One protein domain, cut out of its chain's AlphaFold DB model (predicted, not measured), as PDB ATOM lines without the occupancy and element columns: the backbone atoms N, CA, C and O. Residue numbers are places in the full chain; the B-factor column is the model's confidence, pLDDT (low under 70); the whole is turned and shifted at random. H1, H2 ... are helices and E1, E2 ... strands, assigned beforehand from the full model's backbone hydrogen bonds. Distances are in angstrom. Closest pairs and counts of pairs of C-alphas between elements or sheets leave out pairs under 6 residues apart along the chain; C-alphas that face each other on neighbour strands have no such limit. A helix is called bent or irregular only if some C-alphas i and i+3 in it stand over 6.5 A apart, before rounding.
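AT A GLANCE: This is residues 9 to 209 of the 459 residues of an uncharacterized protein of Nitrosomonas sp (UniProt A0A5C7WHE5). A strongly twisted four-stranded sheet forms the core, with the long helix H3 over one face and the short helix H1 over the other, in three layers. H6 stands beside the sheet's edge strand E3, and H7 crosses H3 and H6 at one end of the domain; towards the other end, beyond H2, the hairpin of E5 and E6 and the strand E8 form a small second sheet apart from the first. The printed part has 201 residues with seven named helices and nine named strands, along the chain E1 E2 E3 E4 H1 H2 E5 E6 E7 H3 H4 H5 E8 E9 H6 H7. The sheet E1 E7 E4 E3 is antiparallel, E6 E5 E8 is mixed, and E2 and E9 make a parallel pair; the class is mixed, helices and strands. The whole is compact, with a radius of gyration of the C-alphas of 17.4 A and spans of 57, 44 and 27 A.

IN THESE COORDINATES: E1, residues 11 to 17, begins at C-alpha 11, (32.344, 45.446, 81.857), and is 16.9 A long. E2 is residues 20 to 22, E3 28 to 30 and E4 33 to 37. H1, residues 38 to 44, is irregular, C-alphas 39 and 42 being 8.0 A apart. H2, residues 50 to 60, is 15.3 A long. E5, residues 62 to 67, spans 15.8 A; E6, residues 70 to 77, spans 19.9 A from C-alpha 70 at (-3.812, 22.881, 94.668). E7, residues 84 to 89, is 16.6 A long. H3, residues 94 to 116, is 34.7 A long, irregular with C-alphas 95 and 98 at 7.2 A, and has a kink of 26 degrees near residue 101. H4 is residues 127 to 130, H5 137 to 141, E8 151 to 153 and E9 160 to 162. H6, residues 167 to 181, is 20.4 A long, and H7, residues 189 to 207, is 26.4 A long, ending at C-alpha 207, (20.875, 22.362, 70.676).

HOW THE PARTS SIT: In the largest sheet, N 14 and O 86 pair at 2.9 A between E1 and E7, N 34 and O 87 at 2.8 A between E7 and E4, and N 28 and O 35 at 2.8 A in the hairpin E3 and E4. H3 is on this sheet at a height of 8.8 A, over E7 and E4, slantwise at 54 degrees to E4 on the local plane. H1 is on the opposite face at 8.0 A. H6 stands at the sheet's level; the closest C-alphas of E3 and H6, Ile 30 and Gly 174, are 4.1 A apart. H3 is the hub: it touches H6 at a shallow tilt of 21 degrees, opposite ways, closest at the C-alphas of Cys 111 and Cys 170, 6.7 A. With residues 103 to 110 alone it touches H7 at a steep tilt of 58 degrees, closest at the C-alphas of Tyr 106 and Arg 203, 5.9 A. H6 and H7 touch, closest at the C-alphas of Ala 176 and Val 195, 5.4 A. H3 and H4 only just touch, with 3 pairs of C-alphas within 8 A. H2 touches H5, closest at the C-alphas of Tyr 56 and Ile 140, 6.7 A, and only grazes the sheet E6 E5 E8. There N 76 and O 63 pair at 2.8 A in the hairpin E5 and E6, and N 64 and O 151 at 2.8 A between E5 and E8. Between E2 and E9, N 21 and O 160 are within hydrogen-bond range at 2.8 A. Every O i to N i+4 pair is within hydrogen-bond range in H2, H5, H6 and H7; H3 has 15 of 19, H1 has 1 of 3 with 3 of 4 O i to N i+3 pairs, and H4 is too short for such a pair.

THE WHOLE: The two C-alphas farthest apart, of Gln 70 and Arg 187, are 60.1 A apart. The printed part has no cut, and no link is long. The mean pLDDT of the printed part is 80.0; 44 residues are under 70, among them residues 65 to 75, 115 to 127 and 148 to 158.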
ATOM      1  N   GLU A   9      36.904  47.554  84.558       58.56
ATOM      2  CA  GLU A   9      36.313  48.889  84.389       58.56
ATOM      3  C   GLU A   9      35.498  49.076  83.091       58.56
ATOM      4  O   GLU A   9      34.805  50.077  82.953       58.56
ATOM      5  N   GLN A  10      35.581  48.143  82.137       79.06
ATOM      6  CA  GLN A  10      34.864  48.187  80.857       79.06
ATOM      7  C   GLN A  10      33.687  47.205  80.793       79.06
ATOM      8  O   GLN A  10      32.985  47.172  79.790       79.06
ATOM      9  N   LEU A  11      33.444  46.409  81.835       85.06
ATOM     10  CA  LEU A  11      32.344  45.446  81.857       85.06
ATOM     11  C   LEU A  11      31.034  46.123  82.270       85.06
ATOM     12  O   LEU A  11      30.966  46.794  83.297       85.06
ATOM     13  N   GLN A  12      29.976  45.899  81.498       90.12
ATOM     14  CA  GLN A  12      28.624  46.373  81.787       90.12
ATOM     15  C   GLN A  12      27.734  45.182  82.131       90.12
ATOM     16  O   GLN A  12      27.679  44.215  81.370       90.12
ATOM     17  N   LEU A  13      27.047  45.238  83.277       91.75
ATOM     18  CA  LEU A  13      26.052  44.226  83.639       91.75
ATOM     19  C   LEU A  13      24.968  44.185  82.555       91.75
ATOM     20  O   LEU A  13      24.454  45.229  82.158       91.75
ATOM     21  N   HIS A  14      24.649  42.984  82.076       89.50
ATOM     22  CA  HIS A  14      23.718  42.778  80.966       89.50
ATOM     23  C   HIS A  14      22.558  41.858  81.348       89.50
ATOM     24  O   HIS A  14      21.407  42.162  81.042       89.50
ATOM     25  N   ALA A  15      22.833  40.761  82.061       90.06
ATOM     26  CA  ALA A  15      21.822  39.763  82.408       90.06
ATOM     27  C   ALA A  15      22.117  39.015  83.720       90.06
ATOM     28  O   ALA A  15      23.214  39.103  84.271       90.06
ATOM     29  N   CYS A  16      21.139  38.240  84.195       89.50
ATOM     30  CA  CYS A  16      21.267  37.289  85.296       89.50
ATOM     31  C   CYS A  16      20.701  35.915  84.902       89.50
ATOM     32  O   CYS A  16      19.708  35.819  84.184       89.50
ATOM     33  N   LEU A  17      21.310  34.859  85.432       89.31
ATOM     34  CA  LEU A  17      20.926  33.458  85.302       89.31
ATOM     35  C   LEU A  17      20.478  32.973  86.689       89.31
ATOM     36  O   LEU A  17      21.328  32.693  87.540       89.31
ATOM     37  N   PRO A  18      19.164  32.909  86.963       83.25
ATOM     38  CA  PRO A  18      18.633  32.658  88.294       83.25
ATOM     39  C   PRO A  18      18.868  31.224  88.781       83.25
ATOM     40  O   PRO A  18      18.825  30.992  89.980       83.25
ATOM     41  N   PHE A  19      19.149  30.273  87.887       83.19
ATOM     42  CA  PHE A  19      19.330  28.861  88.241       83.19
ATOM     43  C   PHE A  19      20.741  28.331  87.960       83.19
ATOM     44  O   PHE A  19      20.984  27.141  88.119       83.19
ATOM     45  N   VAL A  20      21.689  29.184  87.567       86.00
ATOM     46  CA  VAL A  20      23.081  28.774  87.336       86.00
ATOM     47  C   VAL A  20      23.936  29.288  88.486       86.00
ATOM     48  O   VAL A  20      24.042  30.495  88.693       86.00
ATOM     49  N   GLN A  21      24.586  28.378  89.203       89.25
ATOM     50  CA  GLN A  21      25.541  28.683  90.259       89.25
ATOM     51  C   GLN A  21      26.961  28.367  89.793       89.25
ATOM     52  O   GLN A  21      27.253  27.240  89.407       89.25
ATOM     53  N   ILE A  22      27.875  29.331  89.897       86.62
ATOM     54  CA  ILE A  22      29.309  29.105  89.674       86.62
ATOM     55  C   ILE A  22      29.978  28.824  91.023       86.62
ATOM     56  O   ILE A  22      29.930  29.660  91.924       86.62
ATOM     57  N   ALA A  23      30.620  27.660  91.170       82.50
ATOM     58  CA  ALA A  23      31.312  27.301  92.412       82.50
ATOM     59  C   ALA A  23      32.543  28.190  92.673       82.50
ATOM     60  O   ALA A  23      32.875  28.506  93.820       82.50
ATOM     61  N   MET A  24      33.229  28.603  91.603       77.50
ATOM     62  CA  MET A  24      34.414  29.453  91.683       77.50
ATOM     63  C   MET A  24      34.040  30.899  92.007       77.50
ATOM     64  O   MET A  24      33.324  31.577  91.274       77.50
ATOM     65  N   ARG A  25      34.592  31.405  93.111       74.62
ATOM     66  CA  ARG A  25      34.295  32.756  93.613       74.62
ATOM     67  C   ARG A  25      34.764  33.879  92.692       74.62
ATOM     68  O   ARG A  25      34.242  34.980  92.807       74.62
ATOM     69  N   GLU A  26      35.738  33.615  91.826       81.19
ATOM     70  CA  GLU A  26      36.352  34.629  90.964       81.19
ATOM     71  C   GLU A  26      35.574  34.899  89.665       81.19
ATOM     72  O   GLU A  26      35.879  35.883  88.987       81.19
ATOM     73  N   GLY A  27      34.551  34.091  89.358       87.50
ATOM     74  CA  GLY A  27      33.814  34.130  88.094       87.50
ATOM     75  C   GLY A  27      34.515  33.375  86.958       87.50
ATOM     76  O   GLY A  27      35.570  32.774  87.149       87.50
ATOM     77  N   ILE A  28      33.907  33.391  85.773       90.62
ATOM     78  CA  ILE A  28      34.378  32.723  84.555       90.62
ATOM     79  C   ILE A  28      34.364  33.740  83.416       90.62
ATOM     80  O   ILE A  28      33.333  34.351  83.139       90.62
ATOM     81  N   SER A  29      35.492  33.899  82.729       90.88
ATOM     82  CA  SER A  29      35.579  34.731  81.526       90.88
ATOM     83  C   SER A  29      35.563  33.866  80.272       90.88
ATOM     84  O   SER A  29      36.363  32.941  80.148       90.88
ATOM     85  N   ILE A  30      34.708  34.219  79.314       91.94
ATOM     86  CA  ILE A  30      34.728  33.689  77.950       91.94
ATOM     87  C   ILE A  30      34.801  34.896  77.009       91.94
ATOM     88  O   ILE A  30      33.792  35.437  76.560       91.94
ATOM     89  N   GLY A  31      36.027  35.360  76.757       89.69
ATOM     90  CA  GLY A  31      36.294  36.486  75.862       89.69
ATOM     91  C   GLY A  31      35.716  37.797  76.407       89.69
ATOM     92  O   GLY A  31      36.077  38.178  77.522       89.69
ATOM     93  N   PRO A  32      34.832  38.489  75.660       92.12
ATOM     94  CA  PRO A  32      34.221  39.743  76.104       92.12
ATOM     95  C   PRO A  32      33.085  39.546  77.124       92.12
ATOM     96  O   PRO A  32      32.479  40.530  77.545       92.12
ATOM     97  N   VAL A  33      32.765  38.304  77.508       93.56
ATOM     98  CA  VAL A  33      31.705  37.981  78.472       93.56
ATOM     99  C   VAL A  33      32.310  37.485  79.778       93.56
ATOM    100  O   VAL A  33      33.196  36.627  79.788       93.56
ATOM    101  N   PHE A  34      31.805  38.007  80.891       94.12
ATOM    102  CA  PHE A  34      32.206  37.627  82.235       94.12
ATOM    103  C   PHE A  34      30.993  37.179  83.051       94.12
ATOM    104  O   PHE A  34      30.073  37.960  83.300       94.12
ATOM    105  N   PHE A  35      31.013  35.921  83.483       93.50
ATOM    106  CA  PHE A  35      30.011  35.312  84.350       93.50
ATOM    107  C   PHE A  35      30.496  35.361  85.795       93.50
ATOM    108  O   PHE A  35      31.601  34.906  86.087       93.50
ATOM    109  N   TRP A  36      29.698  35.884  86.720       93.19
ATOM    110  CA  TRP A  36      30.127  36.045  88.108       93.19
ATOM    111  C   TRP A  36      28.993  35.812  89.118       93.19
ATOM    112  O   TRP A  36      27.839  36.110  88.816       93.19
ATOM    113  N   PRO A  37      29.285  35.281  90.321       92.62
ATOM    114  CA  PRO A  37      28.259  35.002  91.330       92.62
ATOM    115  C   PRO A  37      27.574  36.279  91.835       92.62
ATOM    116  O   PRO A  37      28.254  37.221  92.240       92.62
ATOM    117  N   ALA A  38      26.242  36.329  91.871       92.38
ATOM    118  CA  ALA A  38      25.519  37.551  92.234       92.38
ATOM    119  C   ALA A  38      25.772  38.000  93.689       92.38
ATOM    120  O   ALA A  38      25.757  39.196  93.983       92.38
ATOM    121  N   ASP A  39      26.102  37.071  94.593       91.31
ATOM    122  CA  ASP A  39      26.544  37.369  95.966       91.31
ATOM    123  C   ASP A  39      27.912  38.087  96.042       91.31
ATOM    124  O   ASP A  39      28.332  38.532  97.111       91.31
ATOM    125  N   ARG A  40      28.595  38.255  94.902       90.88
ATOM    126  CA  ARG A  40      29.817  39.050  94.728       90.88
ATOM    127  C   ARG A  40      29.583  40.396  94.052       90.88
ATOM    128  O   ARG A  40      30.551  41.014  93.614       90.88
ATOM    129  N   ALA A  41      28.344  40.891  94.007       90.38
ATOM    130  CA  ALA A  41      28.010  42.178  93.391       90.38
ATOM    131  C   ALA A  41      28.938  43.324  93.818       90.38
ATOM    132  O   ALA A  41      29.407  44.065  92.962       90.38
ATOM    133  N   GLU A  42      29.303  43.414  95.101       89.69
ATOM    134  CA  GLU A  42      30.215  44.448  95.619       89.69
ATOM    135  C   GLU A  42      31.593  44.483  94.934       89.69
ATOM    136  O   GLU A  42      32.267  45.513  94.950       89.69
ATOM    137  N   GLN A  43      32.032  43.360  94.358       88.31
ATOM    138  CA  GLN A  43      33.327  43.232  93.689       88.31
ATOM    139  C   GLN A  43      33.264  43.556  92.193       88.31
ATOM    140  O   GLN A  43      34.291  43.927  91.621       88.31
ATOM    141  N   TYR A  44      32.099  43.384  91.562       87.62
ATOM    142  CA  TYR A  44      31.978  43.334  90.102       87.62
ATOM    143  C   TYR A  44      30.988  44.339  89.508       87.62
ATOM    144  O   TYR A  44      31.140  44.704  88.345       87.62
ATOM    145  N   ALA A  45      29.996  44.794  90.271       87.12
ATOM    146  CA  ALA A  45      29.038  45.799  89.824       87.12
ATOM    147  C   ALA A  45      29.505  47.219  90.183       87.12
ATOM    148  O   ALA A  45      30.269  47.426  91.130       87.12
ATOM    149  N   ASP A  46      29.009  48.216  89.445       86.94
ATOM    150  CA  ASP A  46      29.227  49.619  89.797       86.94
ATOM    151  C   ASP A  46      28.655  49.900  91.194       86.94
ATOM    152  O   ASP A  46      27.499  49.589  91.497       86.94
ATOM    153  N   LYS A  47      29.463  50.548  92.040       87.44
ATOM    154  CA  LYS A  47      29.077  51.008  93.378       87.44
ATOM    155  C   LYS A  47      27.795  51.833  93.359       87.44
ATOM    156  O   LYS A  47      27.021  51.755  94.310       87.44
ATOM    157  N   SER A  48      27.569  52.608  92.295       89.44
ATOM    158  CA  SER A  48      26.359  53.421  92.138       89.44
ATOM    159  C   SER A  48      25.087  52.581  91.938       89.44
ATOM    160  O   SER A  48      23.989  53.049  92.246       89.44
ATOM    161  N   LEU A  49      25.232  51.344  91.453       89.75
ATOM    162  CA  LEU A  49      24.142  50.425  91.134       89.75
ATOM    163  C   LEU A  49      23.856  49.430  92.269       89.75
ATOM    164  O   LEU A  49      22.744  48.917  92.340       89.75
ATOM    165  N   LEU A  50      24.811  49.183  93.176       91.62
ATOM    166  CA  LEU A  50      24.717  48.142  94.214       91.62
ATOM    167  C   LEU A  50      23.403  48.134  95.018       91.62
ATOM    168  O   LEU A  50      22.829  47.051  95.144       91.62
ATOM    169  N   PRO A  51      22.881  49.268  95.537       92.44
ATOM    170  CA  PRO A  51      21.639  49.240  96.311       92.44
ATOM    171  C   PRO A  51      20.444  48.779  95.469       92.44
ATOM    172  O   PRO A  51      19.675  47.920  95.891       92.44
ATOM    173  N   LEU A  52      20.335  49.303  94.243       92.00
ATOM    174  CA  LEU A  52      19.261  48.962  93.311       92.00
ATOM    175  C   LEU A  52      19.386  47.528  92.797       92.00
ATOM    176  O   LEU A  52      18.378  46.846  92.653       92.00
ATOM    177  N   LEU A  53      20.610  47.059  92.546       92.19
ATOM    178  CA  LEU A  53      20.873  45.679  92.149       92.19
ATOM    179  C   LEU A  53      20.483  44.695  93.260       92.19
ATOM    180  O   LEU A  53      19.928  43.640  92.964       92.19
ATOM    181  N   GLY A  54      20.729  45.048  94.525       91.19
ATOM    182  CA  GLY A  54      20.260  44.279  95.677       91.19
ATOM    183  C   GLY A  54      18.739  44.121  95.664       91.19
ATOM    184  O   GLY A  54      18.249  42.996  95.615       91.19
ATOM    185  N   GLU A  55      17.995  45.234  95.618       91.56
ATOM    186  CA  GLU A  55      16.522  45.210  95.554       91.56
ATOM    187  C   GLU A  55      15.997  44.430  94.334       91.56
ATOM    188  O   GLU A  55      15.042  43.653  94.446       91.56
ATOM    189  N   TYR A  56      16.641  44.618  93.178       90.50
ATOM    190  CA  TYR A  56      16.329  43.913  91.940       90.50
ATOM    191  C   TYR A  56      16.435  42.400  92.127       90.50
ATOM    192  O   TYR A  56      15.445  41.689  91.950       90.50
ATOM    193  N   LEU A  57      17.606  41.912  92.555       89.94
ATOM    194  CA  LEU A  57      17.864  40.489  92.766       89.94
ATOM    195  C   LEU A  57      16.921  39.897  93.812       89.94
ATOM    196  O   LEU A  57      16.418  38.799  93.608       89.94
ATOM    197  N   GLU A  58      16.616  40.611  94.895       87.94
ATOM    198  CA  GLU A  58      15.663  40.135  95.905       87.94
ATOM    199  C   GLU A  58      14.239  39.943  95.378       87.94
ATOM    200  O   GLU A  58      13.482  39.148  95.947       87.94
ATOM    201  N   THR A  59      13.881  40.663  94.317       85.31
ATOM    202  CA  THR A  59      12.549  40.628  93.712       85.31
ATOM    203  C   THR A  59      12.473  39.566  92.623       85.31
ATOM    204  O   THR A  59      11.652  38.654  92.709       85.31
ATOM    205  N   VAL A  60      13.368  39.618  91.632       80.31
ATOM    206  CA  VAL A  60      13.288  38.742  90.448       80.31
ATOM    207  C   VAL A  60      13.666  37.286  90.721       80.31
ATOM    208  O   VAL A  60      13.357  36.408  89.923       80.31
ATOM    209  N   THR A  61      14.305  37.006  91.859       81.00
ATOM    210  CA  THR A  61      14.624  35.638  92.310       81.00
ATOM    211  C   THR A  61      13.494  34.984  93.106       81.00
ATOM    212  O   THR A  61      13.656  33.873  93.615       81.00
ATOM    213  N   GLN A  62      12.345  35.652  93.234       80.94
ATOM    214  CA  GLN A  62      11.136  35.067  93.801       80.94
ATOM    215  C   GLN A  62      10.413  34.256  92.724       80.94
ATOM    216  O   GLN A  62       9.720  34.807  91.863       80.94
ATOM    217  N   VAL A  63      10.583  32.937  92.778       73.31
ATOM    218  CA  VAL A  63       9.967  31.990  91.847       73.31
ATOM    219  C   VAL A  63       8.633  31.526  92.391       73.31
ATOM    220  O   VAL A  63       8.553  31.017  93.502       73.31
ATOM    221  N   ARG A  64       7.596  31.681  91.581       72.56
ATOM    222  CA  ARG A  64       6.227  31.241  91.813       72.56
ATOM    223  C   ARG A  64       5.996  29.945  91.033       72.56
ATOM    224  O   ARG A  64       5.855  29.987  89.812       72.56
ATOM    225  N   ALA A  65       5.969  28.809  91.724       63.06
ATOM    226  CA  ALA A  65       5.722  27.509  91.097       63.06
ATOM    227  C   ALA A  65       4.252  27.086  91.249       63.06
ATOM    228  O   ALA A  65       3.664  27.271  92.316       63.06
ATOM    229  N   TRP A  66       3.674  26.510  90.193       61.62
ATOM    230  CA  TRP A  66       2.350  25.881  90.234       61.62
ATOM    231  C   TRP A  66       2.485  24.415  90.660       61.62
ATOM    232  O   TRP A  66       3.337  23.700  90.138       61.62
ATOM    233  N   CYS A  67       1.662  23.966  91.611       55.38
ATOM    234  CA  CYS A  67       1.606  22.566  92.033       55.38
ATOM    235  C   CYS A  67       0.295  21.933  91.549       55.38
ATOM    236  O   CYS A  67      -0.773  22.508  91.749       55.38
ATOM    237  N   ASP A  68       0.368  20.750  90.935       54.28
ATOM    238  CA  ASP A  68      -0.765  20.094  90.257       54.28
ATOM    239  C   ASP A  68      -1.960  19.767  91.180       54.28
ATOM    240  O   ASP A  68      -3.070  19.535  90.703       54.28
ATOM    241  N   GLU A  69      -1.773  19.770  92.505       54.56
ATOM    242  CA  GLU A  69      -2.798  19.336  93.468       54.56
ATOM    243  C   GLU A  69      -3.612  20.477  94.105       54.56
ATOM    244  O   GLU A  69      -4.728  20.247  94.575       54.56
ATOM    245  N   GLN A  70      -3.108  21.715  94.121       46.47
ATOM    246  CA  GLN A  70      -3.812  22.881  94.668       46.47
ATOM    247  C   GLN A  70      -3.374  24.136  93.914       46.47
ATOM    248  O   GLN A  70      -2.194  24.297  93.631       46.47
ATOM    249  N   ALA A  71      -4.305  25.057  93.650       55.28
ATOM    250  CA  ALA A  71      -4.043  26.393  93.104       55.28
ATOM    251  C   ALA A  71      -3.229  27.282  94.079       55.28
ATOM    252  O   ALA A  71      -3.668  28.365  94.463       55.28
ATOM    253  N   CYS A  72      -2.072  26.803  94.534       48.75
ATOM    254  CA  CYS A  72      -1.159  27.486  95.427       48.75
ATOM    255  C   CYS A  72       0.133  27.808  94.684       48.75
ATOM    256  O   CYS A  72       0.676  26.995  93.938       48.75
ATOM    257  N   VAL A  73       0.587  29.032  94.919       57.09
ATOM    258  CA  VAL A  73       1.780  29.638  94.358       57.09
ATOM    259  C   VAL A  73       2.835  29.625  95.459       57.09
ATOM    260  O   VAL A  73       2.933  30.576  96.238       57.09
ATOM    261  N   ASP A  74       3.598  28.539  95.570       57.91
ATOM    262  CA  ASP A  74       4.748  28.530  96.474       57.91
ATOM    263  C   ASP A  74       5.783  29.509  95.919       57.91
ATOM    264  O   ASP A  74       6.294  29.338  94.809       57.91
ATOM    265  N   THR A  75       6.049  30.576  96.678       64.88
ATOM    266  CA  THR A  75       7.100  31.537  96.338       64.88
ATOM    267  C   THR A  75       8.407  31.072  96.966       64.88
ATOM    268  O   THR A  75       8.627  31.244  98.164       64.88
ATOM    269  N   VAL A  76       9.281  30.467  96.166       75.25
ATOM    270  CA  VAL A  76      10.633  30.081  96.578       75.25
ATOM    271  C   VAL A  76      11.585  31.212  96.215       75.25
ATOM    272  O   VAL A  76      11.701  31.589  95.052       75.25
ATOM    273  N   LYS A  77      12.285  31.763  97.210       83.00
ATOM    274  CA  LYS A  77      13.358  32.736  96.973       83.00
ATOM    275  C   LYS A  77      14.646  31.984  96.654       83.00
ATOM    276  O   LYS A  77      15.127  31.218  97.492       83.00
ATOM    277  N   ILE A  78      15.211  32.215  95.473       84.75
ATOM    278  CA  ILE A  78      16.535  31.694  95.130       84.75
ATOM    279  C   ILE A  78      17.597  32.564  95.823       84.75
ATOM    280  O   ILE A  78      17.573  33.788  95.673       84.75
ATOM    281  N   PRO A  79      18.535  31.986  96.594       87.00
ATOM    282  CA  PRO A  79      19.625  32.753  97.189       87.00
ATOM    283  C   PRO A  79      20.501  33.415  96.118       87.00
ATOM    284  O   PRO A  79      20.797  32.797  95.103       87.00
ATOM    285  N   ALA A  80      21.016  34.622  96.375       86.81
ATOM    286  CA  ALA A  80      21.933  35.300  95.447       86.81
ATOM    287  C   ALA A  80      23.200  34.478  95.135       86.81
ATOM    288  O   ALA A  80      23.749  34.577  94.044       86.81
ATOM    289  N   SER A  81      23.638  33.613  96.055       86.62
ATOM    290  CA  SER A  81      24.755  32.684  95.830       86.62
ATOM    291  C   SER A  81      24.463  31.605  94.782       86.62
ATOM    292  O   SER A  81      25.387  30.942  94.329       86.62
ATOM    293  N   CYS A  82      23.195  31.411  94.418       86.94
ATOM    294  CA  CYS A  82      22.724  30.470  93.401       86.94
ATOM    295  C   CYS A  82      22.410  31.160  92.061       86.94
ATOM    296  O   CYS A  82      21.946  30.500  91.135       86.94
ATOM    297  N   VAL A  83      22.648  32.473  91.971       90.25
ATOM    298  CA  VAL A  83      22.406  33.297  90.786       90.25
ATOM    299  C   VAL A  83      23.743  33.713  90.188       90.25
ATOM    300  O   VAL A  83      24.640  34.167  90.900       90.25
ATOM    301  N   THR A  84      23.861  33.615  88.870       93.19
ATOM    302  CA  THR A  84      25.032  34.099  88.130       93.19
ATOM    303  C   THR A  84      24.669  35.356  87.353       93.19
ATOM    304  O   THR A  84      23.752  35.347  86.541       93.19
ATOM    305  N   CYS A  85      25.388  36.446  87.575       94.25
ATOM    306  CA  CYS A  85      25.309  37.651  86.762       94.25
ATOM    307  C   CYS A  85      26.220  37.534  85.537       94.25
ATOM    308  O   CYS A  85      27.260  36.875  85.575       94.25
ATOM    309  N   VAL A  86      25.837  38.204  84.454       94.31
ATOM    310  CA  VAL A  86      26.574  38.239  83.192       94.31
ATOM    311  C   VAL A  86      26.869  39.684  82.836       94.31
ATOM    312  O   VAL A  86      25.948  40.485  82.648       94.31
ATOM    313  N   SER A  87      28.152  40.008  82.721       94.88
ATOM    314  CA  SER A  87      28.616  41.299  82.225       94.88
ATOM    315  C   SER A  87      29.278  41.151  80.859       94.88
ATOM    316  O   SER A  87      29.991  40.178  80.615       94.88
ATOM    317  N   ILE A  88      29.065  42.130  79.985       92.50
ATOM    318  CA  ILE A  88      29.627  42.182  78.632       92.50
ATOM    319  C   ILE A  88      30.532  43.411  78.517       92.50
ATOM    320  O   ILE A  88      30.213  44.474  79.050       92.50
ATOM    321  N   ASP A  89      31.666  43.269  77.833       91.12
ATOM    322  CA  ASP A  89      32.573  44.376  77.524       91.12
ATOM    323  C   ASP A  89      31.839  45.493  76.760       91.12
ATOM    324  O   ASP A  89      31.179  45.262  75.744       91.12
ATOM    325  N   ALA A  90      31.969  46.728  77.245       88.00
ATOM    326  CA  ALA A  90      31.370  47.921  76.670       88.00
ATOM    327  C   ALA A  90      31.790  48.168  75.212       88.00
ATOM    328  O   ALA A  90      31.054  48.838  74.489       88.00
ATOM    329  N   GLN A  91      32.938  47.630  74.782       87.38
ATOM    330  CA  GLN A  91      33.417  47.716  73.399       87.38
ATOM    331  C   GLN A  91      32.575  46.894  72.413       87.38
ATOM    332  O   GLN A  91      32.627  47.155  71.212       87.38
ATOM    333  N   VAL A  92      31.792  45.920  72.889       87.69
ATOM    334  CA  VAL A  92      30.883  45.155  72.028       87.69
ATOM    335  C   VAL A  92      29.701  46.046  71.621       87.69
ATOM    336  O   VAL A  92      29.020  46.584  72.512       87.69
ATOM    337  N   PRO A  93      29.409  46.182  70.310       86.12
ATOM    338  CA  PRO A  93      28.290  46.985  69.829       86.12
ATOM    339  C   PRO A  93      26.960  46.544  70.464       86.12
ATOM    340  O   PRO A  93      26.696  45.337  70.505       86.12
ATOM    341  N   PRO A  94      26.119  47.470  70.970       84.81
ATOM    342  CA  PRO A  94      24.874  47.136  71.667       84.81
ATOM    343  C   PRO A  94      23.971  46.161  70.906       84.81
ATOM    344  O   PRO A  94      23.424  45.239  71.504       84.81
ATOM    345  N   GLU A  95      23.875  46.310  69.585       83.50
ATOM    346  CA  GLU A  95      23.068  45.472  68.697       83.50
ATOM    347  C   GLU A  95      23.547  44.015  68.595       83.50
ATOM    348  O   GLU A  95      22.797  43.153  68.145       83.50
ATOM    349  N   GLN A  96      24.779  43.720  69.023       82.38
ATOM    350  CA  GLN A  96      25.351  42.371  68.994       82.38
ATOM    351  C   GLN A  96      25.356  41.683  70.364       82.38
ATOM    352  O   GLN A  96      25.590  40.476  70.439       82.38
ATOM    353  N   ARG A  97      25.090  42.418  71.452       82.44
ATOM    354  CA  ARG A  97      25.249  41.917  72.829       82.44
ATOM    355  C   ARG A  97      24.340  40.742  73.153       82.44
ATOM    356  O   ARG A  97      24.782  39.817  73.823       82.44
ATOM    357  N   ASP A  98      23.115  40.738  72.642       79.94
ATOM    358  CA  ASP A  98      22.183  39.632  72.876       79.94
ATOM    359  C   ASP A  98      22.604  38.366  72.123       79.94
ATOM    360  O   ASP A  98      22.528  37.267  72.667       79.94
ATOM    361  N   SER A  99      23.129  38.509  70.901       80.69
ATOM    362  CA  SER A  99      23.675  37.370  70.145       80.69
ATOM    363  C   SER A  99      24.919  36.799  70.829       80.69
ATOM    364  O   SER A  99      25.032  35.586  70.997       80.69
ATOM    365  N   LEU A 100      25.807  37.679  71.300       86.56
ATOM    366  CA  LEU A 100      26.975  37.304  72.090       86.56
ATOM    367  C   LEU A 100      26.579  36.611  73.402       86.56
ATOM    368  O   LEU A 100      27.200  35.614  73.767       86.56
ATOM    369  N   LEU A 101      25.553  37.111  74.099       85.31
ATOM    370  CA  LEU A 101      25.030  36.486  75.311       85.31
ATOM    371  C   LEU A 101      24.586  35.057  75.010       85.31
ATOM    372  O   LEU A 101      25.059  34.133  75.667       85.31
ATOM    373  N   VAL A 102      23.735  34.872  73.999       84.38
ATOM    374  CA  VAL A 102      23.249  33.549  73.600       84.38
ATOM    375  C   VAL A 102      24.426  32.623  73.304       84.38
ATOM    376  O   VAL A 102      24.555  31.596  73.965       84.38
ATOM    377  N   ASP A 103      25.334  33.008  72.403       85.62
ATOM    378  CA  ASP A 103      26.513  32.201  72.070       85.62
ATOM    379  C   ASP A 103      27.327  31.847  73.320       85.62
ATOM    380  O   ASP A 103      27.684  30.690  73.524       85.62
ATOM    381  N   SER A 104      27.570  32.810  74.209       90.25
ATOM    382  CA  SER A 104      28.338  32.575  75.432       90.25
ATOM    383  C   SER A 104      27.671  31.586  76.395       90.25
ATOM    384  O   SER A 104      28.387  30.847  77.067       90.25
ATOM    385  N   LEU A 105      26.335  31.504  76.438       87.19
ATOM    386  CA  LEU A 105      25.605  30.527  77.258       87.19
ATOM    387  C   LEU A 105      25.757  29.106  76.710       87.19
ATOM    388  O   LEU A 105      26.013  28.179  77.481       87.19
ATOM    389  N   TYR A 106      25.672  28.946  75.385       87.31
ATOM    390  CA  TYR A 106      25.964  27.678  74.711       87.31
ATOM    391  C   TYR A 106      27.386  27.199  75.020       87.31
ATOM    392  O   TYR A 106      27.596  26.035  75.361       87.31
ATOM    393  N   LEU A 107      28.362  28.108  74.943       90.81
ATOM    394  CA  LEU A 107      29.764  27.792  75.216       90.81
ATOM    395  C   LEU A 107      30.019  27.518  76.706       90.81
ATOM    396  O   LEU A 107      30.738  26.576  77.024       90.81
ATOM    397  N   LEU A 108      29.400  28.272  77.622       88.75
ATOM    398  CA  LEU A 108      29.502  28.029  79.066       88.75
ATOM    399  C   LEU A 108      28.957  26.647  79.431       88.75
ATOM    400  O   LEU A 108      29.612  25.900  80.157       88.75
ATOM    401  N   PHE A 109      27.785  26.284  78.902       84.62
ATOM    402  CA  PHE A 109      27.232  24.947  79.090       84.62
ATOM    403  C   PHE A 109      28.156  23.873  78.520       84.62
ATOM    404  O   PHE A 109      28.400  22.866  79.185       84.62
ATOM    405  N   PHE A 110      28.701  24.095  77.319       86.38
ATOM    406  CA  PHE A 110      29.607  23.149  76.683       86.38
ATOM    407  C   PHE A 110      30.860  22.897  77.540       86.38
ATOM    408  O   PHE A 110      31.154  21.747  77.872       86.38
ATOM    409  N   CYS A 111      31.529  23.968  77.984       86.69
ATOM    410  CA  CYS A 111      32.713  23.912  78.848       86.69
ATOM    411  C   CYS A 111      32.426  23.350  80.250       86.69
ATOM    412  O   CYS A 111      33.308  22.748  80.864       86.69
ATOM    413  N   GLY A 112      31.219  23.556  80.784       79.81
ATOM    414  CA  GLY A 112      30.817  23.045  82.098       79.81
ATOM    415  C   GLY A 112      30.354  21.585  82.086       79.81
ATOM    416  O   GLY A 112      30.456  20.899  83.098       79.81
ATOM    417  N   THR A 113      29.857  21.092  80.947       75.50
ATOM    418  CA  THR A 113      29.197  19.777  80.855       75.50
ATOM    419  C   THR A 113      30.087  18.707  80.237       75.50
ATOM    420  O   THR A 113      30.187  17.601  80.768       75.50
ATOM    421  N   PHE A 114      30.744  19.004  79.112       72.25
ATOM    422  CA  PHE A 114      31.408  17.967  78.309       72.25
ATOM    423  C   PHE A 114      32.858  17.708  78.693       72.25
ATOM    424  O   PHE A 114      33.411  16.691  78.285       72.25
ATOM    425  N   THR A 115      33.421  18.532  79.576       63.12
ATOM    426  CA  THR A 115      34.709  18.273  80.237       63.12
ATOM    427  C   THR A 115      34.699  16.943  81.011       63.12
ATOM    428  O   THR A 115      35.743  16.320  81.172       63.12
ATOM    429  N   HIS A 116      33.520  16.448  81.419       60.25
ATOM    430  CA  HIS A 116      33.347  15.186  82.154       60.25
ATOM    431  C   HIS A 116      32.721  14.054  81.335       60.25
ATOM    432  O   HIS A 116      32.367  13.022  81.908       60.25
ATOM    433  N   LEU A 117      32.598  14.192  80.007       59.56
ATOM    434  CA  LEU A 117      32.068  13.111  79.159       59.56
ATOM    435  C   LEU A 117      32.859  11.795  79.338       59.56
ATOM    436  O   LEU A 117      32.324  10.700  79.144       59.56
ATOM    437  N   PHE A 118      34.123  11.914  79.746       52.44
ATOM    438  CA  PHE A 118      35.047  10.816  80.008       52.44
ATOM    439  C   PHE A 118      35.066  10.347  81.476       52.44
ATOM    440  O   PHE A 118      35.595   9.279  81.759       52.44
ATOM    441  N   GLU A 119      34.422  11.080  82.397       47.34
ATOM    442  CA  GLU A 119      34.375  10.789  83.844       47.34
ATOM    443  C   GLU A 119      32.988  10.308  84.339       47.34
ATOM    444  O   GLU A 119      32.773  10.149  85.540       47.34
ATOM    445  N   SER A 120      32.039  10.008  83.441       38.16
ATOM    446  CA  SER A 120      30.715   9.403  83.736       38.16
ATOM    447  C   SER A 120      29.725  10.229  84.584       38.16
ATOM    448  O   SER A 120      28.692   9.709  85.014       38.16
ATOM    449  N   ALA A 121      29.970  11.523  84.804       39.28
ATOM    450  CA  ALA A 121      29.032  12.365  85.545       39.28
ATOM    451  C   ALA A 121      27.776  12.682  84.711       39.28
ATOM    452  O   ALA A 121      27.859  13.032  83.533       39.28
ATOM    453  N   LYS A 122      26.592  12.587  85.332       45.91
ATOM    454  CA  LYS A 122      25.339  13.092  84.752       45.91
ATOM    455  C   LYS A 122      25.499  14.591  84.485       45.91
ATOM    456  O   LYS A 122      25.694  15.354  85.428       45.91
ATOM    457  N   GLY A 123      25.439  14.988  83.215       48.94
ATOM    458  CA  GLY A 123      25.553  16.388  82.812       48.94
ATOM    459  C   GLY A 123      24.371  17.231  83.315       48.94
ATOM    460  O   GLY A 123      23.276  16.694  83.506       48.94
ATOM    461  N   PRO A 124      24.571  18.537  83.548       55.06
ATOM    462  CA  PRO A 124      23.489  19.448  83.901       55.06
ATOM    463  C   PRO A 124      22.479  19.630  82.758       55.06
ATOM    464  O   PRO A 124      22.761  19.343  81.597       55.06
ATOM    465  N   PHE A 125      21.293  20.143  83.087       62.53
ATOM    466  CA  PHE A 125      20.248  20.449  82.107       62.53
ATOM    467  C   PHE A 125      20.480  21.827  81.469       62.53
ATOM    468  O   PHE A 125      20.574  22.828  82.181       62.53
ATOM    469  N   PHE A 126      20.525  21.903  80.133       63.44
ATOM    470  CA  PHE A 126      20.745  23.168  79.414       63.44
ATOM    471  C   PHE A 126      19.606  24.184  79.610       63.44
ATOM    472  O   PHE A 126      19.862  25.385  79.639       63.44
ATOM    473  N   ASN A 127      18.369  23.723  79.846       67.06
ATOM    474  CA  ASN A 127      17.192  24.578  80.080       67.06
ATOM    475  C   ASN A 127      17.391  25.630  81.184       67.06
ATOM    476  O   ASN A 127      16.808  26.709  81.141       67.06
ATOM    477  N   VAL A 128      18.242  25.343  82.162       70.19
ATOM    478  CA  VAL A 128      18.576  26.265  83.251       70.19
ATOM    479  C   VAL A 128      19.393  27.469  82.750       70.19
ATOM    480  O   VAL A 128      19.216  28.582  83.243       70.19
ATOM    481  N   PHE A 129      20.233  27.281  81.730       69.94
ATOM    482  CA  PHE A 129      21.109  28.317  81.167       69.94
ATOM    483  C   PHE A 129      20.364  29.320  80.283       69.94
ATOM    484  O   PHE A 129      20.811  30.454  80.147       69.94
ATOM    485  N   ILE A 130      19.229  28.925  79.702       70.56
ATOM    486  CA  ILE A 130      18.427  29.777  78.807       70.56
ATOM    487  C   ILE A 130      17.359  30.599  79.546       70.56
ATOM    488  O   ILE A 130      16.750  31.488  78.952       70.56
ATOM    489  N   LYS A 131      17.126  30.343  80.842       76.44
ATOM    490  CA  LYS A 131      16.262  31.184  81.687       76.44
ATOM    491  C   LYS A 131      17.023  32.457  82.055       76.44
ATOM    492  O   LYS A 131      17.649  32.533  83.103       76.44
ATOM    493  N   VAL A 132      17.006  33.446  81.168       80.62
ATOM    494  CA  VAL A 132      17.767  34.696  81.308       80.62
ATOM    495  C   VAL A 132      16.867  35.829  81.801       80.62
ATOM    496  O   VAL A 132      15.788  36.061  81.261       80.62
ATOM    497  N   LEU A 133      17.339  36.576  82.798       82.44
ATOM    498  CA  LEU A 133      16.712  37.802  83.285       82.44
ATOM    499  C   LEU A 133      17.503  39.034  82.809       82.44
ATOM    500  O   LEU A 133      18.708  39.093  83.070       82.44
ATOM    501  N   PRO A 134      16.877  40.036  82.165       85.19
ATOM    502  CA  PRO A 134      17.558  41.273  81.783       85.19
ATOM    503  C   PRO A 134      18.073  42.020  83.014       85.19
ATOM    504  O   PRO A 134      17.324  42.233  83.957       85.19
ATOM    505  N   ALA A 135      19.334  42.439  83.019       86.31
ATOM    506  CA  ALA A 135      19.944  43.105  84.172       86.31
ATOM    507  C   ALA A 135      20.750  44.350  83.784       86.31
ATOM    508  O   ALA A 135      21.580  44.818  84.560       86.31
ATOM    509  N   SER A 136      20.519  44.897  82.587       86.19
ATOM    510  CA  SER A 136      21.169  46.138  82.174       86.19
ATOM    511  C   SER A 136      20.854  47.282  83.140       86.19
ATOM    512  O   SER A 136      19.796  47.324  83.772       86.19
ATOM    513  N   GLU A 137      21.784  48.226  83.266       87.50
ATOM    514  CA  GLU A 137      21.657  49.332  84.219       87.50
ATOM    515  C   GLU A 137      20.361  50.133  84.016       87.50
ATOM    516  O   GLU A 137      19.631  50.376  84.977       87.50
ATOM    517  N   ASP A 138      20.027  50.471  82.768       84.62
ATOM    518  CA  ASP A 138      18.785  51.174  82.428       84.62
ATOM    519  C   ASP A 138      17.540  50.370  82.829       84.62
ATOM    520  O   ASP A 138      16.553  50.931  83.317       84.62
ATOM    521  N   PHE A 139      17.594  49.041  82.673       86.19
ATOM    522  CA  PHE A 139      16.503  48.153  83.060       86.19
ATOM    523  C   PHE A 139      16.309  48.130  84.578       86.19
ATOM    524  O   PHE A 139      15.175  48.242  85.044       86.19
ATOM    525  N   ILE A 140      17.402  48.039  85.343       86.62
ATOM    526  CA  ILE A 140      17.378  48.021  86.812       86.62
ATOM    527  C   ILE A 140      16.932  49.377  87.373       86.62
ATOM    528  O   ILE A 140      16.127  49.423  88.306       86.62
ATOM    529  N   ARG A 141      17.416  50.492  86.812       89.69
ATOM    530  CA  ARG A 141      17.062  51.843  87.283       89.69
ATOM    531  C   ARG A 141      15.581  52.161  87.083       89.69
ATOM    532  O   ARG A 141      14.995  52.860  87.911       89.69
ATOM    533  N   ASN A 142      14.956  51.634  86.034       86.88
ATOM    534  CA  ASN A 142      13.517  51.755  85.842       86.88
ATOM    535  C   ASN A 142      12.767  50.659  86.620       86.88
ATOM    536  O   ASN A 142      12.415  49.609  86.093       86.88
ATOM    537  N   GLN A 143      12.489  50.938  87.892       86.25
ATOM    538  CA  GLN A 143      11.857  50.004  88.833       86.25
ATOM    539  C   GLN A 143      10.497  49.449  88.378       86.25
ATOM    540  O   GLN A 143      10.117  48.352  88.793       86.25
ATOM    541  N   ASN A 144       9.780  50.158  87.500       84.25
ATOM    542  CA  ASN A 144       8.524  49.668  86.922       84.25
ATOM    543  C   ASN A 144       8.724  48.389  86.092       84.25
ATOM    544  O   ASN A 144       7.772  47.646  85.887       84.25
ATOM    545  N   ASN A 145       9.949  48.120  85.632       75.75
ATOM    546  CA  ASN A 145      10.260  46.948  84.821       75.75
ATOM    547  C   ASN A 145      10.234  45.633  85.607       75.75
ATOM    548  O   ASN A 145      10.039  44.584  85.002       75.75
ATOM    549  N   TRP A 146      10.489  45.661  86.919       78.12
ATOM    550  CA  TRP A 146      10.792  44.439  87.673       78.12
ATOM    551  C   TRP A 146      10.151  44.351  89.055       78.12
ATOM    552  O   TRP A 146      10.069  43.252  89.596       78.12
ATOM    553  N   ARG A 147       9.657  45.453  89.635       79.06
ATOM    554  CA  ARG A 147       9.083  45.440  90.995       79.06
ATOM    555  C   ARG A 147       7.876  44.520  91.174       79.06
ATOM    556  O   ARG A 147       7.615  44.083  92.288       79.06
ATOM    557  N   GLU A 148       7.158  44.238  90.092       69.56
ATOM    558  CA  GLU A 148       5.989  43.348  90.085       69.56
ATOM    559  C   GLU A 148       6.253  42.040  89.317       69.56
ATOM    560  O   GLU A 148       5.341  41.237  89.112       69.56
ATOM    561  N   VAL A 149       7.496  41.812  88.873       67.12
ATOM    562  CA  VAL A 149       7.859  40.624  88.099       67.12
ATOM    563  C   VAL A 149       8.109  39.453  89.037       67.12
ATOM    564  O   VAL A 149       8.886  39.536  89.985       67.12
ATOM    565  N   HIS A 150       7.479  38.329  88.713       65.25
ATOM    566  CA  HIS A 150       7.738  37.043  89.340       65.25
ATOM    567  C   HIS A 150       8.028  36.007  88.261       65.25
ATOM    568  O   HIS A 150       7.352  35.972  87.230       65.25
ATOM    569  N   LEU A 151       9.009  35.145  88.514       64.50
ATOM    570  CA  LEU A 151       9.276  33.999  87.653       64.50
ATOM    571  C   LEU A 151       8.161  32.973  87.854       64.50
ATOM    572  O   LEU A 151       8.000  32.463  88.958       64.50
ATOM    573  N   LEU A 152       7.378  32.695  86.814       63.00
ATOM    574  CA  LEU A 152       6.370  31.637  86.841       63.00
ATOM    575  C   LEU A 152       6.988  30.346  86.318       63.00
ATOM    576  O   LEU A 152       7.474  30.309  85.189       63.00
ATOM    577  N   GLU A 153       6.930  29.286  87.119       62.00
ATOM    578  CA  GLU A 153       7.372  27.958  86.705       62.00
ATOM    579  C   GLU A 153       6.222  26.953  86.732       62.00
ATOM    580  O   GLU A 153       5.447  26.883  87.687       62.00
ATOM    581  N   THR A 154       6.122  26.162  85.663       55.22
ATOM    582  CA  THR A 154       5.203  25.021  85.562       55.22
ATOM    583  C   THR A 154       5.724  23.804  86.324       55.22
ATOM    584  O   THR A 154       4.930  22.974  86.746       55.22
ATOM    585  N   GLN A 155       7.042  23.710  86.528       57.12
ATOM    586  CA  GLN A 155       7.712  22.707  87.353       57.12
ATOM    587  C   GLN A 155       8.911  23.327  88.058       57.12
ATOM    588  O   GLN A 155       9.597  24.164  87.479       57.12
ATOM    589  N   ARG A 156       9.168  22.902  89.297       62.81
ATOM    590  CA  ARG A 156      10.250  23.450  90.120       62.81
ATOM    591  C   ARG A 156      11.618  23.088  89.537       62.81
ATOM    592  O   ARG A 156      12.044  21.939  89.661       62.81
ATOM    593  N   GLU A 157      12.322  24.066  88.972       65.88
ATOM    594  CA  GLU A 157      13.714  23.870  88.566       65.88
ATOM    595  C   GLU A 157      14.644  23.772  89.773       65.88
ATOM    596  O   GLU A 157      14.414  24.350  90.841       65.88
ATOM    597  N   CYS A 158      15.745  23.055  89.579       69.75
ATOM    598  CA  CYS A 158      16.840  23.000  90.533       69.75
ATOM    599  C   CYS A 158      18.019  23.815  90.003       69.75
ATOM    600  O   CYS A 158      18.376  23.713  88.830       69.75
ATOM    601  N   THR A 159      18.652  24.592  90.884       76.38
ATOM    602  CA  THR A 159      19.897  25.291  90.558       76.38
ATOM    603  C   THR A 159      20.966  24.287  90.134       76.38
ATOM    604  O   THR A 159      21.235  23.312  90.837       76.38
ATOM    605  N   VAL A 160      21.594  24.549  88.991       78.56
ATOM    606  CA  VAL A 160      22.741  23.803  88.483       78.56
ATOM    607  C   VAL A 160      24.018  24.419  89.033       78.56
ATOM    608  O   VAL A 160      24.273  25.606  88.837       78.56
ATOM    609  N   LEU A 161      24.848  23.594  89.668       82.12
ATOM    610  CA  LEU A 161      26.175  23.983  90.123       82.12
ATOM    611  C   LEU A 161      27.233  23.651  89.062       82.12
ATOM    612  O   LEU A 161      27.428  22.493  88.703       82.12
ATOM    613  N   LEU A 162      27.950  24.673  88.606       81.44
ATOM    614  CA  LEU A 162      29.164  24.559  87.806       81.44
ATOM    615  C   LEU A 162      30.374  24.450  88.742       81.44
ATOM    616  O   LEU A 162      30.943  25.460  89.163       81.44
ATOM    617  N   GLU A 163      30.737  23.217  89.098       75.31
ATOM    618  CA  GLU A 163      31.881  22.925  89.978       75.31
ATOM    619  C   GLU A 163      33.225  22.962  89.255       75.31
ATOM    620  O   GLU A 163      34.242  23.344  89.833       75.31
ATOM    621  N   LYS A 164      33.225  22.541  87.993       72.69
ATOM    622  CA  LYS A 164      34.411  22.375  87.161       72.69
ATOM    623  C   LYS A 164      34.103  22.892  85.759       72.69
ATOM    624  O   LYS A 164      32.980  22.769  85.278       72.69
ATOM    625  N   PHE A 165      35.105  23.466  85.112       77.44
ATOM    626  CA  PHE A 165      35.053  23.846  83.706       77.44
ATOM    627  C   PHE A 165      36.462  23.801  83.124       77.44
ATOM    628  O   PHE A 165      37.452  23.905  83.853       77.44
ATOM    629  N   ASP A 166      36.558  23.658  81.806       81.62
ATOM    630  CA  ASP A 166      37.847  23.714  81.132       81.62
ATOM    631  C   ASP A 166      38.274  25.160  80.837       81.62
ATOM    632  O   ASP A 166      37.840  25.777  79.865       81.62
ATOM    633  N   GLU A 167      39.169  25.689  81.674       83.25
ATOM    634  CA  GLU A 167      39.789  27.007  81.501       83.25
ATOM    635  C   GLU A 167      40.471  27.189  80.135       83.25
ATOM    636  O   GLU A 167      40.377  28.266  79.547       83.25
ATOM    637  N   GLU A 168      41.145  26.161  79.607       85.00
ATOM    638  CA  GLU A 168      41.879  26.261  78.338       85.00
ATOM    639  C   GLU A 168      40.907  26.408  77.165       85.00
ATOM    640  O   GLU A 168      41.080  27.275  76.301       85.00
ATOM    641  N   MET A 169      39.829  25.625  77.180       87.88
ATOM    642  CA  MET A 169      38.750  25.762  76.214       87.88
ATOM    643  C   MET A 169      38.020  27.100  76.358       87.88
ATOM    644  O   MET A 169      37.779  27.753  75.344       87.88
ATOM    645  N   CYS A 170      37.730  27.563  77.579       89.12
ATOM    646  CA  CYS A 170      37.146  28.889  77.815       89.12
ATOM    647  C   CYS A 170      38.021  30.018  77.251       89.12
ATOM    648  O   CYS A 170      37.492  30.961  76.665       89.12
ATOM    649  N   ILE A 171      39.351  29.919  77.368       88.50
ATOM    650  CA  ILE A 171      40.291  30.876  76.769       88.50
ATOM    651  C   ILE A 171      40.183  30.852  75.242       88.50
ATOM    652  O   ILE A 171      39.970  31.895  74.619       88.50
ATOM    653  N   GLY A 172      40.291  29.667  74.634       89.50
ATOM    654  CA  GLY A 172      40.252  29.523  73.179       89.50
ATOM    655  C   GLY A 172      38.920  29.963  72.568       89.50
ATOM    656  O   GLY A 172      38.890  30.690  71.574       89.50
ATOM    657  N   LEU A 173      37.810  29.572  73.192       92.44
ATOM    658  CA  LEU A 173      36.462  29.983  72.805       92.44
ATOM    659  C   LEU A 173      36.186  31.455  73.126       92.44
ATOM    660  O   LEU A 173      35.455  32.124  72.401       92.44
ATOM    661  N   GLY A 174      36.813  31.999  74.165       91.12
ATOM    662  CA  GLY A 174      36.780  33.422  74.458       91.12
ATOM    663  C   GLY A 174      37.420  34.248  73.350       91.12
ATOM    664  O   GLY A 174      36.818  35.202  72.862       91.12
ATOM    665  N   HIS A 175      38.599  33.835  72.880       88.00
ATOM    666  CA  HIS A 175      39.219  34.438  71.700       88.00
ATOM    667  C   HIS A 175      38.331  34.287  70.462       88.00
ATOM    668  O   HIS A 175      38.241  35.215  69.654       88.00
ATOM    669  N   ALA A 176      37.645  33.146  70.332       89.38
ATOM    670  CA  ALA A 176      36.704  32.927  69.249       89.38
ATOM    671  C   ALA A 176      35.561  33.962  69.260       89.38
ATOM    672  O   ALA A 176      35.301  34.617  68.249       89.38
ATOM    673  N   LEU A 177      34.930  34.177  70.417       89.50
ATOM    674  CA  LEU A 177      33.901  35.205  70.579       89.50
ATOM    675  C   LEU A 177      34.447  36.606  70.300       89.50
ATOM    676  O   LEU A 177      33.836  37.353  69.541       89.50
ATOM    677  N   SER A 178      35.617  36.954  70.842       89.19
ATOM    678  CA  SER A 178      36.234  38.259  70.582       89.19
ATOM    679  C   SER A 178      36.421  38.508  69.084       89.19
ATOM    680  O   SER A 178      36.064  39.571  68.598       89.19
ATOM    681  N   CYS A 179      36.902  37.522  68.324       85.38
ATOM    682  CA  CYS A 179      37.062  37.643  66.872       85.38
ATOM    683  C   CYS A 179      35.743  37.796  66.095       85.38
ATOM    684  O   CYS A 179      35.753  38.334  64.986       85.38
ATOM    685  N   GLY A 180      34.634  37.287  66.637       80.06
ATOM    686  CA  GLY A 180      33.306  37.389  66.031       80.06
ATOM    687  C   GLY A 180      32.569  38.689  66.353       80.06
ATOM    688  O   GLY A 180      31.801  39.154  65.514       80.06
ATOM    689  N   TYR A 181      32.809  39.256  67.539       83.25
ATOM    690  CA  TYR A 181      31.967  40.301  68.135       83.25
ATOM    691  C   TYR A 181      32.705  41.601  68.497       83.25
ATOM    692  O   TYR A 181      32.067  42.634  68.692       83.25
ATOM    693  N   CYS A 182      34.038  41.590  68.584       82.38
ATOM    694  CA  CYS A 182      34.835  42.788  68.857       82.38
ATOM    695  C   CYS A 182      35.467  43.310  67.557       82.38
ATOM    696  O   CYS A 182      36.152  42.570  66.849       82.38
ATOM    697  N   THR A 183      35.300  44.603  67.271       67.62
ATOM    698  CA  THR A 183      35.752  45.243  66.020       67.62
ATOM    699  C   THR A 183      37.266  45.190  65.791       67.62
ATOM    700  O   THR A 183      37.699  45.208  64.642       67.62
ATOM    701  N   ASP A 184      38.064  45.067  66.855       68.19
ATOM    702  CA  ASP A 184      39.530  45.168  66.790       68.19
ATOM    703  C   ASP A 184      40.262  43.814  66.911       68.19
ATOM    704  O   ASP A 184      41.493  43.760  66.845       68.19
ATOM    705  N   ALA A 185      39.537  42.706  67.107       64.94
ATOM    706  CA  ALA A 185      40.137  41.435  67.524       64.94
ATOM    707  C   ALA A 185      40.686  40.568  66.375       64.94
ATOM    708  O   ALA A 185      41.653  39.833  66.580       64.94
ATOM    709  N   CYS A 186      40.107  40.641  65.172       64.06
ATOM    710  CA  CYS A 186      40.476  39.776  64.046       64.06
ATOM    711  C   CYS A 186      40.920  40.587  62.815       64.06
ATOM    712  O   CYS A 186      40.369  41.642  62.513       64.06
ATOM    713  N   ARG A 187      41.943  40.098  62.095       63.97
ATOM    714  CA  ARG A 187      42.605  40.844  61.004       63.97
ATOM    715  C   ARG A 187      42.059  40.519  59.611       63.97
ATOM    716  O   ARG A 187      42.338  41.271  58.678       63.97
ATOM    717  N   SER A 188      41.299  39.432  59.445       79.25
ATOM    718  CA  SER A 188      40.736  39.028  58.149       79.25
ATOM    719  C   SER A 188      39.332  38.415  58.250       79.25
ATOM    720  O   SER A 188      39.020  37.690  59.191       79.25
ATOM    721  N   ALA A 189      38.498  38.636  57.224       79.44
ATOM    722  CA  ALA A 189      37.147  38.067  57.139       79.44
ATOM    723  C   ALA A 189      37.141  36.524  57.166       79.44
ATOM    724  O   ALA A 189      36.230  35.903  57.710       79.44
ATOM    725  N   THR A 190      38.184  35.898  56.614       82.44
ATOM    726  CA  THR A 190      38.350  34.440  56.601       82.44
ATOM    727  C   THR A 190      38.575  33.870  58.001       82.44
ATOM    728  O   THR A 190      38.069  32.794  58.313       82.44
ATOM    729  N   GLU A 191      39.338  34.561  58.851       80.50
ATOM    730  CA  GLU A 191      39.534  34.155  60.249       80.50
ATOM    731  C   GLU A 191      38.222  34.264  61.027       80.50
ATOM    732  O   GLU A 191      37.821  33.296  61.671       80.50
ATOM    733  N   THR A 192      37.498  35.376  60.879       81.12
ATOM    734  CA  THR A 192      36.178  35.558  61.498       81.12
ATOM    735  C   THR A 192      35.199  34.453  61.089       81.12
ATOM    736  O   THR A 192      34.573  33.846  61.956       81.12
ATOM    737  N   ALA A 193      35.116  34.109  59.798       83.44
ATOM    738  CA  ALA A 193      34.221  33.056  59.314       83.44
ATOM    739  C   ALA A 193      34.541  31.673  59.915       83.44
ATOM    740  O   ALA A 193      33.634  30.963  60.358       83.44
ATOM    741  N   LYS A 194      35.829  31.301  59.987       86.38
ATOM    742  CA  LYS A 194      36.283  30.030  60.591       86.38
ATOM    743  C   LYS A 194      35.890  29.921  62.059       86.38
ATOM    744  O   LYS A 194      35.432  28.875  62.515       86.38
ATOM    745  N   VAL A 195      36.077  31.013  62.786       85.50
ATOM    746  CA  VAL A 195      35.809  31.107  64.215       85.50
ATOM    747  C   VAL A 195      34.301  31.097  64.499       85.50
ATOM    748  O   VAL A 195      33.844  30.377  65.382       85.50
ATOM    749  N   GLN A 196      33.502  31.792  63.688       86.38
ATOM    750  CA  GLN A 196      32.040  31.709  63.747       86.38
ATOM    751  C   GLN A 196      31.522  30.306  63.404       86.38
ATOM    752  O   GLN A 196      30.505  29.880  63.943       86.38
ATOM    753  N   SER A 197      32.186  29.577  62.500       88.31
ATOM    754  CA  SER A 197      31.841  28.179  62.202       88.31
ATOM    755  C   SER A 197      32.077  27.268  63.407       88.31
ATOM    756  O   SER A 197      31.236  26.428  63.720       88.31
ATOM    757  N   LEU A 198      33.177  27.484  64.139       92.19
ATOM    758  CA  LEU A 198      33.461  26.775  65.386       92.19
ATOM    759  C   LEU A 198      32.364  27.018  66.434       92.19
ATOM    760  O   LEU A 198      31.806  26.054  66.952       92.19
ATOM    761  N   VAL A 199      31.997  28.277  66.697       89.38
ATOM    762  CA  VAL A 199      30.925  28.603  67.659       89.38
ATOM    763  C   VAL A 199      29.592  27.977  67.234       89.38
ATOM    764  O   VAL A 199      28.945  27.311  68.038       89.38
ATOM    765  N   ARG A 200      29.213  28.097  65.953       87.56
ATOM    766  CA  ARG A 200      27.989  27.479  65.411       87.56
ATOM    767  C   ARG A 200      27.977  25.959  65.550       87.56
ATOM    768  O   ARG A 200      26.952  25.400  65.920       87.56
ATOM    769  N   SER A 201      29.105  25.289  65.313       92.81
ATOM    770  CA  SER A 201      29.192  23.832  65.461       92.81
ATOM    771  C   SER A 201      28.888  23.365  66.888       92.81
ATOM    772  O   SER A 201      28.171  22.380  67.073       92.81
ATOM    773  N   ILE A 202      29.374  24.107  67.891       91.19
ATOM    774  CA  ILE A 202      29.108  23.839  69.307       91.19
ATOM    775  C   ILE A 202      27.643  24.130  69.634       91.19
ATOM    776  O   ILE A 202      27.023  23.350  70.351       91.19
ATOM    777  N   ARG A 203      27.060  25.194  69.068       84.88
ATOM    778  CA  ARG A 203      25.628  25.486  69.224       84.88
ATOM    779  C   ARG A 203      24.760  24.341  68.727       84.88
ATOM    780  O   ARG A 203      24.002  23.816  69.527       84.88
ATOM    781  N   TYR A 204      24.960  23.872  67.493       85.25
ATOM    782  CA  TYR A 204      24.217  22.720  66.967       85.25
ATOM    783  C   TYR A 204      24.362  21.476  67.844       85.25
ATOM    784  O   TYR A 204      23.413  20.719  68.014       85.25
ATOM    785  N   PHE A 205      25.543  21.276  68.436       85.88
ATOM    786  CA  PHE A 205      25.788  20.130  69.306       85.88
ATOM    787  C   PHE A 205      25.011  20.236  70.618       85.88
ATOM    788  O   PHE A 205      24.484  19.242  71.111       85.88
ATOM    789  N   VAL A 206      24.964  21.436  71.190       81.56
ATOM    790  CA  VAL A 206      24.263  21.720  72.442       81.56
ATOM    791  C   VAL A 206      22.746  21.836  72.230       81.56
ATOM    792  O   VAL A 206      21.987  21.470  73.120       81.56
ATOM    793  N   ASP A 207      22.295  22.264  71.048       74.25
ATOM    794  CA  ASP A 207      20.875  22.362  70.676       74.25
ATOM    795  C   ASP A 207      20.148  21.020  70.787       74.25
ATOM    796  O   ASP A 207      18.965  20.999  71.090       74.25
ATOM    797  N   ARG A 208      20.837  19.884  70.650       68.06
ATOM    798  CA  ARG A 208      20.210  18.572  70.883       68.06
ATOM    799  C   ARG A 208      19.709  18.380  72.328       68.06
ATOM    800  O   ARG A 208      18.881  17.525  72.596       68.06
ATOM    801  N   PHE A 209      20.295  19.100  73.293       62.69
ATOM    802  CA  PHE A 209      19.871  19.047  74.698       62.69
ATOM    803  C   PHE A 209      18.652  19.945  74.947       62.69
ATOM    804  O   PHE A 209      18.144  20.001  76.069       62.69
TER     805      PHE A 209